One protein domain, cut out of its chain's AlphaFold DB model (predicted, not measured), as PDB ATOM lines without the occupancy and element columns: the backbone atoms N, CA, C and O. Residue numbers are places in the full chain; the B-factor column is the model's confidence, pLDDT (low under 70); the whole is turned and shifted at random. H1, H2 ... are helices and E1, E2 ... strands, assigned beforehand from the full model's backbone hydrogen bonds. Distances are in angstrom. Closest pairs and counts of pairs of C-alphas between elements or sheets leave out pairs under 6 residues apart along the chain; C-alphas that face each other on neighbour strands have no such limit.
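This is residues 190 to 206 and 226 to 296 of the 955 residues of the protein "Hypothetical protein" of Symbiodinium sp. CCMP2592 (UniProt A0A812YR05). A long, loose rod is built from a small two-strand ribbon, E1 and E2, from which two helices, H1 and H3, run off the same way, while H4 folds back towards H3 at the far end. At the opposite end, a long loop, residues 231 to 248, and the short helix H2 extend beyond the ribbon, and residues 229 to 235 stick out free. The printed part has 88 residues with four named helices and two named strands, in the order E1, H1, H2, E2, H3, H4, and the class is mostly helix. The strands form an antiparallel sheet in the order E1, E2. The whole is only just loose, close to extended, with a radius of gyration of the C-alphas of 18.0 A and spans of 53 by 23 by 19 A.

E1, residues 190 to 193, and E2, residues 249 to 253, are antiparallel neighbours, with 146 degrees between their directions. N 190 and O 252 are 2.8 A apart and N 250 and O 192 are 2.9 A apart, both within hydrogen-bond range. Residues 239 to 240 make a short antiparallel pairing with residues 249 to 250 of E2. H1, residues 194 to 204, follows E1 by a tight link, and the C-alphas of Glu 194 and Arg 249, the closest of H1 and E2, are 7.0 A apart. H3, residues 254 to 272, follows E2 by a tight link. H1 and H3 are close but not clearly touching, with Val 204 and Leu 260 as the closest C-alphas at 7.0 A. They run the same way at a tilt of 37 degrees, only just steep. H4, residues 281 to 294, is near H3, with 10 pairs of C-alphas within 10 A and the closest pair at 8.1 A. H2, residues 226 to 230, is apart from E1, H1, H3 and H4. In H1, H2, H3 and H4 every O i to N i+4 pair is within hydrogen-bond range.

E1 begins with C-alpha 190 at (45.171, -35.531, -33.179) and measures 10.0 A from first to last C-alpha. H1 measures 15.0 A, H2 6.1 A and E2 12.8 A. H3, the longest helix, measures 26.2 A and begins with C-alpha 254 at (40.909, -38.320, -29.941). H4 measures 19.9 A and ends with C-alpha 294 at (21.726, -39.811, -25.462).

The two C-alphas farthest apart, those of Asp 233 and Asn 278, are 54.2 A apart. Residues 207 to 225 are not printed, and C-alphas 206 and 226 are 24.4 A apart across this cut. The link from H2 to E2, 18 residues, is long, and the link from H3 to H4, 8 residues, is short. The mean pLDDT of the printed part is 74.6. It is under 70 at 35 residues: 203 to 206, 256 to 279, 287 and 291 to 296.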
ATOM      1  N   LYS A 190      44.735 -35.566 -31.778       84.69
ATOM      2  CA  LYS A 190      45.171 -35.531 -33.179       84.69
ATOM      3  C   LYS A 190      45.383 -34.076 -33.594       84.69
ATOM      4  O   LYS A 190      44.451 -33.278 -33.581       84.69
ATOM      5  N   TYR A 191      46.608 -33.734 -33.980       89.06
ATOM      6  CA  TYR A 191      46.944 -32.395 -34.470       89.06
ATOM      7  C   TYR A 191      46.447 -32.203 -35.907       89.06
ATOM      8  O   TYR A 191      46.896 -32.911 -36.810       89.06
ATOM      9  N   MET A 192      45.550 -31.237 -36.120       91.69
ATOM     10  CA  MET A 192      44.970 -30.907 -37.423       91.69
ATOM     11  C   MET A 192      45.409 -29.508 -37.889       91.69
ATOM     12  O   MET A 192      45.306 -28.568 -37.100       91.69
ATOM     13  N   PRO A 193      45.907 -29.342 -39.129       93.38
ATOM     14  CA  PRO A 193      45.971 -28.045 -39.810       93.38
ATOM     15  C   PRO A 193      44.572 -27.512 -40.173       93.38
ATOM     16  O   PRO A 193      43.583 -28.232 -40.056       93.38
ATOM     17  N   GLU A 194      44.505 -26.255 -40.616       92.19
ATOM     18  CA  GLU A 194      43.271 -25.496 -40.892       92.19
ATOM     19  C   GLU A 194      42.310 -26.195 -41.856       92.19
ATOM     20  O   GLU A 194      41.110 -26.276 -41.594       92.19
ATOM     21  N   ASP A 195      42.846 -26.738 -42.948       88.50
ATOM     22  CA  ASP A 195      42.114 -27.480 -43.968       88.50
ATOM     23  C   ASP A 195      41.504 -28.759 -43.390       88.50
ATOM     24  O   ASP A 195      40.314 -29.004 -43.561       88.50
ATOM     25  N   LEU A 196      42.283 -29.539 -42.632       85.69
ATOM     26  CA  LEU A 196      41.798 -30.769 -42.007       85.69
ATOM     27  C   LEU A 196      40.858 -30.511 -40.824       85.69
ATOM     28  O   LEU A 196      39.937 -31.297 -40.635       85.69
ATOM     29  N   TYR A 197      41.049 -29.439 -40.051       89.25
ATOM     30  CA  TYR A 197      40.121 -29.050 -38.987       89.25
ATOM     31  C   TYR A 197      38.793 -28.568 -39.571       89.25
ATOM     32  O   TYR A 197      37.742 -29.061 -39.172       89.25
ATOM     33  N   THR A 198      38.836 -27.656 -40.547       84.19
ATOM     34  CA  THR A 198      37.628 -27.137 -41.197       84.19
ATOM     35  C   THR A 198      36.883 -28.272 -41.878       84.19
ATOM     36  O   THR A 198      35.705 -28.440 -41.599       84.19
ATOM     37  N   LYS A 199      37.579 -29.122 -42.649       80.38
ATOM     38  CA  LYS A 199      37.011 -30.331 -43.265       80.38
ATOM     39  C   LYS A 199      36.406 -31.280 -42.227       80.38
ATOM     40  O   LYS A 199      35.286 -31.738 -42.407       80.38
ATOM     41  N   HIS A 200      37.103 -31.536 -41.116       79.69
ATOM     42  CA  HIS A 200      36.585 -32.380 -40.037       79.69
ATOM     43  C   HIS A 200      35.323 -31.794 -39.394       79.69
ATOM     44  O   HIS A 200      34.390 -32.540 -39.133       79.69
ATOM     45  N   VAL A 201      35.242 -30.479 -39.183       78.06
ATOM     46  CA  VAL A 201      34.009 -29.851 -38.692       78.06
ATOM     47  C   VAL A 201      32.915 -29.902 -39.767       78.06
ATOM     48  O   VAL A 201      31.818 -30.371 -39.486       78.06
ATOM     49  N   THR A 202      33.196 -29.522 -41.015       71.56
ATOM     50  CA  THR A 202      32.164 -29.424 -42.059       71.56
ATOM     51  C   THR A 202      31.618 -30.766 -42.544       71.56
ATOM     52  O   THR A 202      30.440 -30.852 -42.877       71.56
ATOM     53  N   GLU A 203      32.438 -31.816 -42.589       67.62
ATOM     54  CA  GLU A 203      32.014 -33.147 -43.056       67.62
ATOM     55  C   GLU A 203      31.488 -34.045 -41.929       67.62
ATOM     56  O   GLU A 203      30.868 -35.070 -42.208       67.62
ATOM     57  N   VAL A 204      31.745 -33.701 -40.660       62.56
ATOM     58  CA  VAL A 204      31.352 -34.544 -39.514       62.56
ATOM     59  C   VAL A 204      30.266 -33.911 -38.643       62.56
ATOM     60  O   VAL A 204      29.586 -34.634 -37.921       62.56
ATOM     61  N   ILE A 205      30.063 -32.589 -38.705       61.41
ATOM     62  CA  ILE A 205      29.187 -31.875 -37.760       61.41
ATOM     63  C   ILE A 205      27.954 -31.226 -38.426       61.41
ATOM     64  O   ILE A 205      26.940 -31.052 -37.755       61.41
ATOM     65  N   THR A 206      27.985 -30.898 -39.723       50.69
ATOM     66  CA  THR A 206      26.991 -29.980 -40.333       50.69
ATOM     67  C   THR A 206      25.672 -30.583 -40.847       50.69
ATOM     68  O   THR A 206      24.923 -29.864 -41.500       50.69
ATOM     69  N   ALA A 226      44.474 -15.943 -34.044       94.50
ATOM     70  CA  ALA A 226      44.676 -14.630 -33.432       94.50
ATOM     71  C   ALA A 226      45.130 -14.739 -31.964       94.50
ATOM     72  O   ALA A 226      46.127 -14.127 -31.602       94.50
ATOM     73  N   LEU A 227      44.483 -15.587 -31.153       93.94
ATOM     74  CA  LEU A 227      44.874 -15.817 -29.755       93.94
ATOM     75  C   LEU A 227      46.305 -16.365 -29.637       93.94
ATOM     76  O   LEU A 227      47.041 -15.968 -28.746       93.94
ATOM     77  N   ILE A 228      46.717 -17.242 -30.556       94.38
ATOM     78  CA  ILE A 228      48.068 -17.828 -30.621       94.38
ATOM     79  C   ILE A 228      49.124 -16.829 -31.138       94.38
ATOM     80  O   ILE A 228      50.321 -16.993 -30.881       94.38
ATOM     81  N   GLU A 229      48.710 -15.819 -31.904       92.75
ATOM     82  CA  GLU A 229      49.569 -14.722 -32.364       92.75
ATOM     83  C   GLU A 229      49.704 -13.612 -31.303       92.75
ATOM     84  O   GLU A 229      50.779 -13.022 -31.199       92.75
ATOM     85  N   GLU A 230      48.669 -13.379 -30.487       94.94
ATOM     86  CA  GLU A 230      48.660 -12.430 -29.361       94.94
ATOM     87  C   GLU A 230      49.337 -12.997 -28.098       94.94
ATOM     88  O   GLU A 230      50.221 -12.351 -27.535       94.94
ATOM     89  N   ASP A 231      48.987 -14.224 -27.692       94.00
ATOM     90  CA  ASP A 231      49.604 -14.971 -26.587       94.00
ATOM     91  C   ASP A 231      50.095 -16.361 -27.049       94.00
ATOM     92  O   ASP A 231      49.357 -17.355 -27.012       94.00
ATOM     93  N   PRO A 232      51.377 -16.482 -27.439       91.25
ATOM     94  CA  PRO A 232      51.975 -17.762 -27.807       91.25
ATOM     95  C   PRO A 232      51.985 -18.815 -26.687       91.25
ATOM     96  O   PRO A 232      52.119 -20.004 -26.994       91.25
ATOM     97  N   ASP A 233      51.859 -18.425 -25.417       86.38
ATOM     98  CA  ASP A 233      51.887 -19.339 -24.271       86.38
ATOM     99  C   ASP A 233      50.487 -19.679 -23.724       86.38
ATOM    100  O   ASP A 233      50.388 -20.392 -22.716       86.38
ATOM    101  N   THR A 234      49.424 -19.283 -24.441       88.06
ATOM    102  CA  THR A 234      48.027 -19.578 -24.093       88.06
ATOM    103  C   THR A 234      47.801 -21.051 -23.735       88.06
ATOM    104  O   THR A 234      48.301 -21.979 -24.383       88.06
ATOM    105  N   GLN A 235      47.030 -21.272 -22.668       82.88
ATOM    106  CA  GLN A 235      46.633 -22.604 -22.199       82.88
ATOM    107  C   GLN A 235      45.240 -23.015 -22.692       82.88
ATOM    108  O   GLN A 235      44.856 -24.169 -22.512       82.88
ATOM    109  N   GLU A 236      44.495 -22.107 -23.329       81.94
ATOM    110  CA  GLU A 236      43.141 -22.379 -23.830       81.94
ATOM    111  C   GLU A 236      43.141 -23.320 -25.043       81.94
ATOM    112  O   GLU A 236      42.155 -24.009 -25.304       81.94
ATOM    113  N   ILE A 237      44.253 -23.363 -25.788       89.81
ATOM    114  CA  ILE A 237      44.390 -24.129 -27.027       89.81
ATOM    115  C   ILE A 237      45.721 -24.882 -27.010       89.81
ATOM    116  O   ILE A 237      46.793 -24.288 -26.918       89.81
ATOM    117  N   ILE A 238      45.675 -26.204 -27.178       90.69
ATOM    118  CA  ILE A 238      46.879 -27.008 -27.409       90.69
ATOM    119  C   ILE A 238      47.196 -26.960 -28.908       90.69
ATOM    120  O   ILE A 238      46.383 -27.379 -29.730       90.69
ATOM    121  N   TYR A 239      48.375 -26.460 -29.281       93.50
ATOM    122  CA  TYR A 239      48.764 -26.278 -30.682       93.50
ATOM    123  C   TYR A 239      50.258 -26.557 -30.925       93.50
ATOM    124  O   TYR A 239      51.069 -26.573 -29.996       93.50
ATOM    125  N   ASP A 240      50.645 -26.759 -32.189       90.94
ATOM    126  CA  ASP A 240      52.043 -26.677 -32.624       90.94
ATOM    127  C   ASP A 240      52.208 -26.026 -34.010       90.94
ATOM    128  O   ASP A 240      51.257 -25.874 -34.770       90.94
ATOM    129  N   LYS A 241      53.442 -25.624 -34.341       91.69
ATOM    130  CA  LYS A 241      53.834 -25.113 -35.670       91.69
ATOM    131  C   LYS A 241      54.656 -26.159 -36.441       91.69
ATOM    132  O   LYS A 241      55.697 -25.851 -37.016       91.69
ATOM    133  N   LYS A 242      54.245 -27.435 -36.366       86.94
ATOM    134  CA  LYS A 242      54.893 -28.575 -37.053       86.94
ATOM    135  C   LYS A 242      54.078 -29.093 -38.243       86.94
ATOM    136  O   LYS A 242      54.278 -30.230 -38.675       86.94
ATOM    137  N   GLY A 243      53.142 -28.295 -38.756       84.50
ATOM    138  CA  GLY A 243      52.505 -28.564 -40.038       84.50
ATOM    139  C   GLY A 243      53.499 -28.509 -41.195       84.50
ATOM    140  O   GLY A 243      54.655 -28.099 -41.042       84.50
ATOM    141  N   LYS A 244      53.031 -28.925 -42.374       79.56
ATOM    142  CA  LYS A 244      53.781 -28.748 -43.619       79.56
ATOM    143  C   LYS A 244      54.126 -27.261 -43.769       79.56
ATOM    144  O   LYS A 244      53.307 -26.407 -43.441       79.56
ATOM    145  N   ASP A 245      55.365 -26.971 -44.154       86.56
ATOM    146  CA  ASP A 245      55.888 -25.607 -44.322       86.56
ATOM    147  C   ASP A 245      55.805 -24.718 -43.055       86.56
ATOM    148  O   ASP A 245      55.847 -23.493 -43.131       86.56
ATOM    149  N   GLY A 246      55.726 -25.334 -41.864       86.25
ATOM    150  CA  GLY A 246      55.615 -24.632 -40.579       86.25
ATOM    151  C   GLY A 246      54.193 -24.188 -40.223       86.25
ATOM    152  O   GLY A 246      54.016 -23.433 -39.264       86.25
ATOM    153  N   ALA A 247      53.182 -24.652 -40.968       89.25
ATOM    154  CA  ALA A 247      51.783 -24.328 -40.721       89.25
ATOM    155  C   ALA A 247      51.335 -24.672 -39.287       89.25
ATOM    156  O   ALA A 247      51.783 -25.653 -38.678       89.25
ATOM    157  N   LEU A 248      50.421 -23.849 -38.768       93.19
ATOM    158  CA  LEU A 248      49.780 -24.040 -37.473       93.19
ATOM    159  C   LEU A 248      48.911 -25.305 -37.489       93.19
ATOM    160  O   LEU A 248      48.178 -25.552 -38.446       93.19
ATOM    161  N   ARG A 249      48.972 -26.086 -36.409       93.56
ATOM    162  CA  ARG A 249      48.083 -27.221 -36.154       93.56
ATOM    163  C   ARG A 249      47.513 -27.127 -34.749       93.56
ATOM    164  O   ARG A 249      48.273 -26.944 -33.800       93.56
ATOM    165  N   VAL A 250      46.209 -27.328 -34.610       93.12
ATOM    166  CA  VAL A 250      45.518 -27.385 -33.313       93.12
ATOM    167  C   VAL A 250      45.266 -28.845 -32.941       93.12
ATOM    168  O   VAL A 250      44.981 -29.677 -33.803       93.12
ATOM    169  N   ALA A 251      45.423 -29.185 -31.664       88.88
ATOM    170  CA  ALA A 251      45.218 -30.531 -31.151       88.88
ATOM    171  C   ALA A 251      43.736 -30.759 -30.819       88.88
ATOM    172  O   ALA A 251      43.204 -30.177 -29.877       88.88
ATOM    173  N   VAL A 252      43.078 -31.638 -31.573       84.19
ATOM    174  CA  VAL A 252      41.691 -32.056 -31.325       84.19
ATOM    175  C   VAL A 252      41.709 -33.355 -30.508       84.19
ATOM    176  O   VAL A 252      42.416 -34.283 -30.914       84.19
ATOM    177  N   PRO A 253      40.976 -33.480 -29.384       82.19
ATOM    178  CA  PRO A 253      40.955 -34.711 -28.594       82.19
ATOM    179  C   PRO A 253      40.523 -35.931 -29.419       82.19
ATOM    180  O   PRO A 253      39.501 -35.914 -30.105       82.19
ATOM    181  N   ILE A 254      41.265 -37.037 -29.314       73.44
ATOM    182  CA  ILE A 254      40.909 -38.320 -29.941       73.44
ATOM    183  C   ILE A 254      39.592 -38.844 -29.367       73.44
ATOM    184  O   ILE A 254      38.824 -39.453 -30.103       73.44
ATOM    185  N   SER A 255      39.276 -38.551 -28.101       70.38
ATOM    186  CA  SER A 255      37.960 -38.850 -27.524       70.38
ATOM    187  C   SER A 255      36.819 -38.216 -28.311       70.38
ATOM    188  O   SER A 255      35.784 -38.851 -28.478       70.38
ATOM    189  N   ASP A 256      37.001 -36.997 -28.815       69.44
ATOM    190  CA  ASP A 256      35.952 -36.268 -29.524       69.44
ATOM    191  C   ASP A 256      35.873 -36.716 -30.983       69.44
ATOM    192  O   ASP A 256      34.779 -36.909 -31.501       69.44
ATOM    193  N   ILE A 257      37.016 -37.030 -31.599       69.75
ATOM    194  CA  ILE A 257      37.076 -37.668 -32.924       69.75
ATOM    195  C   ILE A 257      36.397 -39.046 -32.901       69.75
ATOM    196  O   ILE A 257      35.645 -39.362 -33.814       69.75
ATOM    197  N   VAL A 258      36.629 -39.858 -31.864       63.69
ATOM    198  CA  VAL A 258      36.001 -41.182 -31.706       63.69
ATOM    199  C   VAL A 258      34.516 -41.048 -31.373       63.69
ATOM    200  O   VAL A 258      33.711 -41.723 -31.998       63.69
ATOM    201  N   ARG A 259      34.118 -40.138 -30.469       64.44
ATOM    202  CA  ARG A 259      32.696 -39.831 -30.220       64.44
ATOM    203  C   ARG A 259      31.971 -39.456 -31.515       64.44
ATOM    204  O   ARG A 259      30.888 -39.963 -31.758       64.44
ATOM    205  N   LEU A 260      32.571 -38.597 -32.338       61.53
ATOM    206  CA  LEU A 260      31.995 -38.167 -33.614       61.53
ATOM    207  C   LEU A 260      32.008 -39.274 -34.684       61.53
ATOM    208  O   LEU A 260      31.080 -39.347 -35.480       61.53
ATOM    209  N   SER A 261      33.022 -40.147 -34.694       58.19
ATOM    210  CA  SER A 261      33.078 -41.311 -35.592       58.19
ATOM    211  C   SER A 261      31.986 -42.325 -35.260       58.19
ATOM    212  O   SER A 261      31.266 -42.744 -36.157       58.19
ATOM    213  N   ASN A 262      31.818 -42.659 -33.978       59.31
ATOM    214  CA  ASN A 262      30.766 -43.561 -33.515       59.31
ATOM    215  C   ASN A 262      29.377 -42.969 -33.795       59.31
ATOM    216  O   ASN A 262      28.536 -43.650 -34.357       59.31
ATOM    217  N   PHE A 263      29.171 -41.675 -33.523       60.66
ATOM    218  CA  PHE A 263      27.929 -40.976 -33.870       60.66
ATOM    219  C   PHE A 263      27.624 -41.010 -35.380       60.66
ATOM    220  O   PHE A 263      26.464 -41.108 -35.771       60.66
ATOM    221  N   GLN A 264      28.647 -40.957 -36.246       57.81
ATOM    222  CA  GLN A 264      28.464 -41.153 -37.688       57.81
ATOM    223  C   GLN A 264      28.168 -42.601 -38.077       57.81
ATOM    224  O   GLN A 264      27.471 -42.803 -39.066       57.81
ATOM    225  N   GLU A 265      28.714 -43.591 -37.373       58.62
ATOM    226  CA  GLU A 265      28.369 -44.999 -37.587       58.62
ATOM    227  C   GLU A 265      26.908 -45.233 -37.173       58.62
ATOM    228  O   GLU A 265      26.126 -45.646 -38.025       58.62
ATOM    229  N   ASP A 266      26.501 -44.788 -35.980       63.16
ATOM    230  CA  ASP A 266      25.115 -44.834 -35.487       63.16
ATOM    231  C   ASP A 266      24.128 -44.097 -36.430       63.16
ATOM    232  O   ASP A 266      23.040 -44.596 -36.723       63.16
ATOM    233  N   LEU A 267      24.491 -42.917 -36.964       57.78
ATOM    234  CA  LEU A 267      23.656 -42.176 -37.927       57.78
ATOM    235  C   LEU A 267      23.633 -42.792 -39.333       57.78
ATOM    236  O   LEU A 267      22.610 -42.710 -40.017       57.78
ATOM    237  N   LYS A 268      24.736 -43.391 -39.798       63.75
ATOM    238  CA  LYS A 268      24.756 -44.121 -41.077       63.75
ATOM    239  C   LYS A 268      23.952 -45.405 -40.969       63.75
ATOM    240  O   LYS A 268      23.229 -45.717 -41.909       63.75
ATOM    241  N   GLU A 269      24.022 -46.088 -39.832       61.94
ATOM    242  CA  GLU A 269      23.179 -47.232 -39.510       61.94
ATOM    243  C   GLU A 269      21.701 -46.803 -39.518       61.94
ATOM    244  O   GLU A 269      20.938 -47.345 -40.316       61.94
ATOM    245  N   PHE A 270      21.326 -45.718 -38.826       60.47
ATOM    246  CA  PHE A 270      19.976 -45.125 -38.900       60.47
ATOM    247  C   PHE A 270      19.534 -44.773 -40.340       60.47
ATOM    248  O   PHE A 270      18.390 -44.984 -40.740       60.47
ATOM    249  N   GLY A 271      20.443 -44.253 -41.174       57.41
ATOM    250  CA  GLY A 271      20.169 -43.930 -42.582       57.41
ATOM    251  C   GLY A 271      20.099 -45.138 -43.532       57.41
ATOM    252  O   GLY A 271      19.562 -45.023 -44.644       57.41
ATOM    253  N   GLN A 272      20.635 -46.294 -43.134       51.59
ATOM    254  CA  GLN A 272      20.729 -47.513 -43.949       51.59
ATOM    255  C   GLN A 272      19.729 -48.597 -43.519       51.59
ATOM    256  O   GLN A 272      19.252 -49.355 -44.369       51.59
ATOM    257  N   VAL A 273      19.341 -48.634 -42.242       51.28
ATOM    258  CA  VAL A 273      18.367 -49.573 -41.679       51.28
ATOM    259  C   VAL A 273      16.968 -49.304 -42.255       51.28
ATOM    260  O   VAL A 273      16.313 -48.297 -41.991       51.28
ATOM    261  N   ARG A 274      16.482 -50.237 -43.087       44.34
ATOM    262  CA  ARG A 274      15.213 -50.092 -43.832       44.34
ATOM    263  C   ARG A 274      13.961 -49.992 -42.950       44.34
ATOM    264  O   ARG A 274      12.965 -49.462 -43.427       44.34
ATOM    265  N   THR A 275      13.981 -50.475 -41.708       46.91
ATOM    266  CA  THR A 275      12.822 -50.373 -40.800       46.91
ATOM    267  C   THR A 275      12.553 -48.937 -40.358       46.91
ATOM    268  O   THR A 275      11.398 -48.574 -40.164       46.91
ATOM    269  N   GLU A 276      13.583 -48.093 -40.266       49.88
ATOM    270  CA  GLU A 276      13.446 -46.710 -39.793       49.88
ATOM    271  C   GLU A 276      13.008 -45.747 -40.912       49.88
ATOM    272  O   GLU A 276      12.438 -44.700 -40.626       49.88
ATOM    273  N   LYS A 277      13.129 -46.150 -42.187       52.41
ATOM    274  CA  LYS A 277      12.542 -45.436 -43.344       52.41
ATOM    275  C   LYS A 277      11.023 -45.591 -43.470       52.41
ATOM    276  O   LYS A 277      10.408 -44.829 -44.208       52.41
ATOM    277  N   ASN A 278      10.442 -46.557 -42.758       50.72
ATOM    278  CA  ASN A 278       8.998 -46.799 -42.706       50.72
ATOM    279  C   ASN A 278       8.335 -46.163 -41.469       50.72
ATOM    280  O   ASN A 278       7.122 -46.269 -41.310       50.72
ATOM    281  N   LEU A 279       9.114 -45.526 -40.589       63.00
ATOM    282  CA  LEU A 279       8.580 -44.660 -39.538       63.00
ATOM    283  C   LEU A 279       8.048 -43.370 -40.172       63.00
ATOM    284  O   LEU A 279       8.624 -42.887 -41.151       63.00
ATOM    285  N   ASP A 280       6.998 -42.784 -39.595       77.12
ATOM    286  CA  ASP A 280       6.562 -41.447 -39.995       77.12
ATOM    287  C   ASP A 280       7.645 -40.389 -39.705       77.12
ATOM    288  O   ASP A 280       8.587 -40.609 -38.937       77.12
ATOM    289  N   GLU A 281       7.543 -39.235 -40.365       73.56
ATOM    290  CA  GLU A 281       8.566 -38.186 -40.303       73.56
ATOM    291  C   GLU A 281       8.782 -37.673 -38.866       73.56
ATOM    292  O   GLU A 281       9.919 -37.424 -38.461       73.56
ATOM    293  N   ALA A 282       7.723 -37.642 -38.048       71.50
ATOM    294  CA  ALA A 282       7.789 -37.245 -36.645       71.50
ATOM    295  C   ALA A 282       8.519 -38.281 -35.770       71.50
ATOM    296  O   ALA A 282       9.301 -37.902 -34.898       71.50
ATOM    297  N   ALA A 283       8.320 -39.579 -36.007       70.88
ATOM    298  CA  ALA A 283       9.018 -40.664 -35.323       70.88
ATOM    299  C   ALA A 283      10.484 -40.782 -35.776       70.88
ATOM    300  O   ALA A 283      11.364 -41.003 -34.939       70.88
ATOM    301  N   GLN A 284      10.776 -40.558 -37.064       72.00
ATOM    302  CA  GLN A 284      12.152 -40.421 -37.553       72.00
ATOM    303  C   GLN A 284      12.860 -39.238 -36.881       72.00
ATOM    304  O   GLN A 284      13.993 -39.375 -36.417       72.00
ATOM    305  N   GLU A 285      12.199 -38.083 -36.776       73.56
ATOM    306  CA  GLU A 285      12.773 -36.893 -36.147       73.56
ATOM    307  C   GLU A 285      12.909 -37.042 -34.622       73.56
ATOM    308  O   GLU A 285      13.939 -36.668 -34.058       73.56
ATOM    309  N   ALA A 286      11.934 -37.658 -33.947       71.19
ATOM    310  CA  ALA A 286      12.012 -37.977 -32.521       71.19
ATOM    311  C   ALA A 286      13.175 -38.932 -32.215       71.19
ATOM    312  O   ALA A 286      13.895 -38.731 -31.238       71.19
ATOM    313  N   ARG A 287      13.417 -39.929 -33.074       69.00
ATOM    314  CA  ARG A 287      14.526 -40.875 -32.906       69.00
ATOM    315  C   ARG A 287      15.884 -40.264 -33.238       69.00
ATOM    316  O   ARG A 287      16.834 -40.489 -32.497       69.00
ATOM    317  N   ARG A 288      15.972 -39.401 -34.259       71.88
ATOM    318  CA  ARG A 288      17.158 -38.549 -34.487       71.88
ATOM    319  C   ARG A 288      17.461 -37.688 -33.255       71.88
ATOM    320  O   ARG A 288      18.606 -37.652 -32.811       71.88
ATOM    321  N   LYS A 289      16.441 -37.060 -32.658       73.06
ATOM    322  CA  LYS A 289      16.573 -36.273 -31.419       73.06
ATOM    323  C   LYS A 289      17.005 -37.126 -30.220       73.06
ATOM    324  O   LYS A 289      17.832 -36.658 -29.444       73.06
ATOM    325  N   ASP A 290      16.523 -38.361 -30.087       70.62
ATOM    326  CA  ASP A 290      16.936 -39.285 -29.016       70.62
ATOM    327  C   ASP A 290      18.393 -39.763 -29.170       70.62
ATOM    328  O   ASP A 290      19.158 -39.721 -28.203       70.62
ATOM    329  N   ILE A 291      18.824 -40.112 -30.390       69.12
ATOM    330  CA  ILE A 291      20.228 -40.443 -30.692       69.12
ATOM    331  C   ILE A 291      21.133 -39.251 -30.330       69.12
ATOM    332  O   ILE A 291      22.115 -39.417 -29.607       69.12
ATOM    333  N   VAL A 292      20.765 -38.027 -30.732       66.19
ATOM    334  CA  VAL A 292      21.492 -36.789 -30.379       66.19
ATOM    335  C   VAL A 292      21.504 -36.512 -28.868       66.19
ATOM    336  O   VAL A 292      22.534 -36.100 -28.324       66.19
ATOM    337  N   ALA A 293      20.387 -36.733 -28.173       66.44
ATOM    338  CA  ALA A 293      20.269 -36.483 -26.738       66.44
ATOM    339  C   ALA A 293      21.120 -37.463 -25.912       66.44
ATOM    340  O   ALA A 293      21.892 -37.043 -25.043       66.44
ATOM    341  N   ASN A 294      21.042 -38.761 -26.218       59.78
ATOM    342  CA  ASN A 294      21.726 -39.811 -25.462       59.78
ATOM    343  C   ASN A 294      23.253 -39.806 -25.656       59.78
ATOM    344  O   ASN A 294      23.992 -40.186 -24.737       59.78
ATOM    345  N   HIS A 295      23.745 -39.308 -26.796       60.78
ATOM    346  CA  HIS A 295      25.173 -39.291 -27.135       60.78
ATOM    347  C   HIS A 295      26.025 -38.313 -26.287       60.78
ATOM    348  O   HIS A 295      27.259 -38.353 -26.336       60.78
ATOM    349  N   ASN A 296      25.396 -37.456 -25.471       52.16
ATOM    350  CA  ASN A 296      26.076 -36.567 -24.516       52.16
ATOM    351  C   ASN A 296      26.194 -37.146 -23.086       52.16
ATOM    352  O   ASN A 296      26.745 -36.483 -22.207       52.16
TER     353      ASN A 296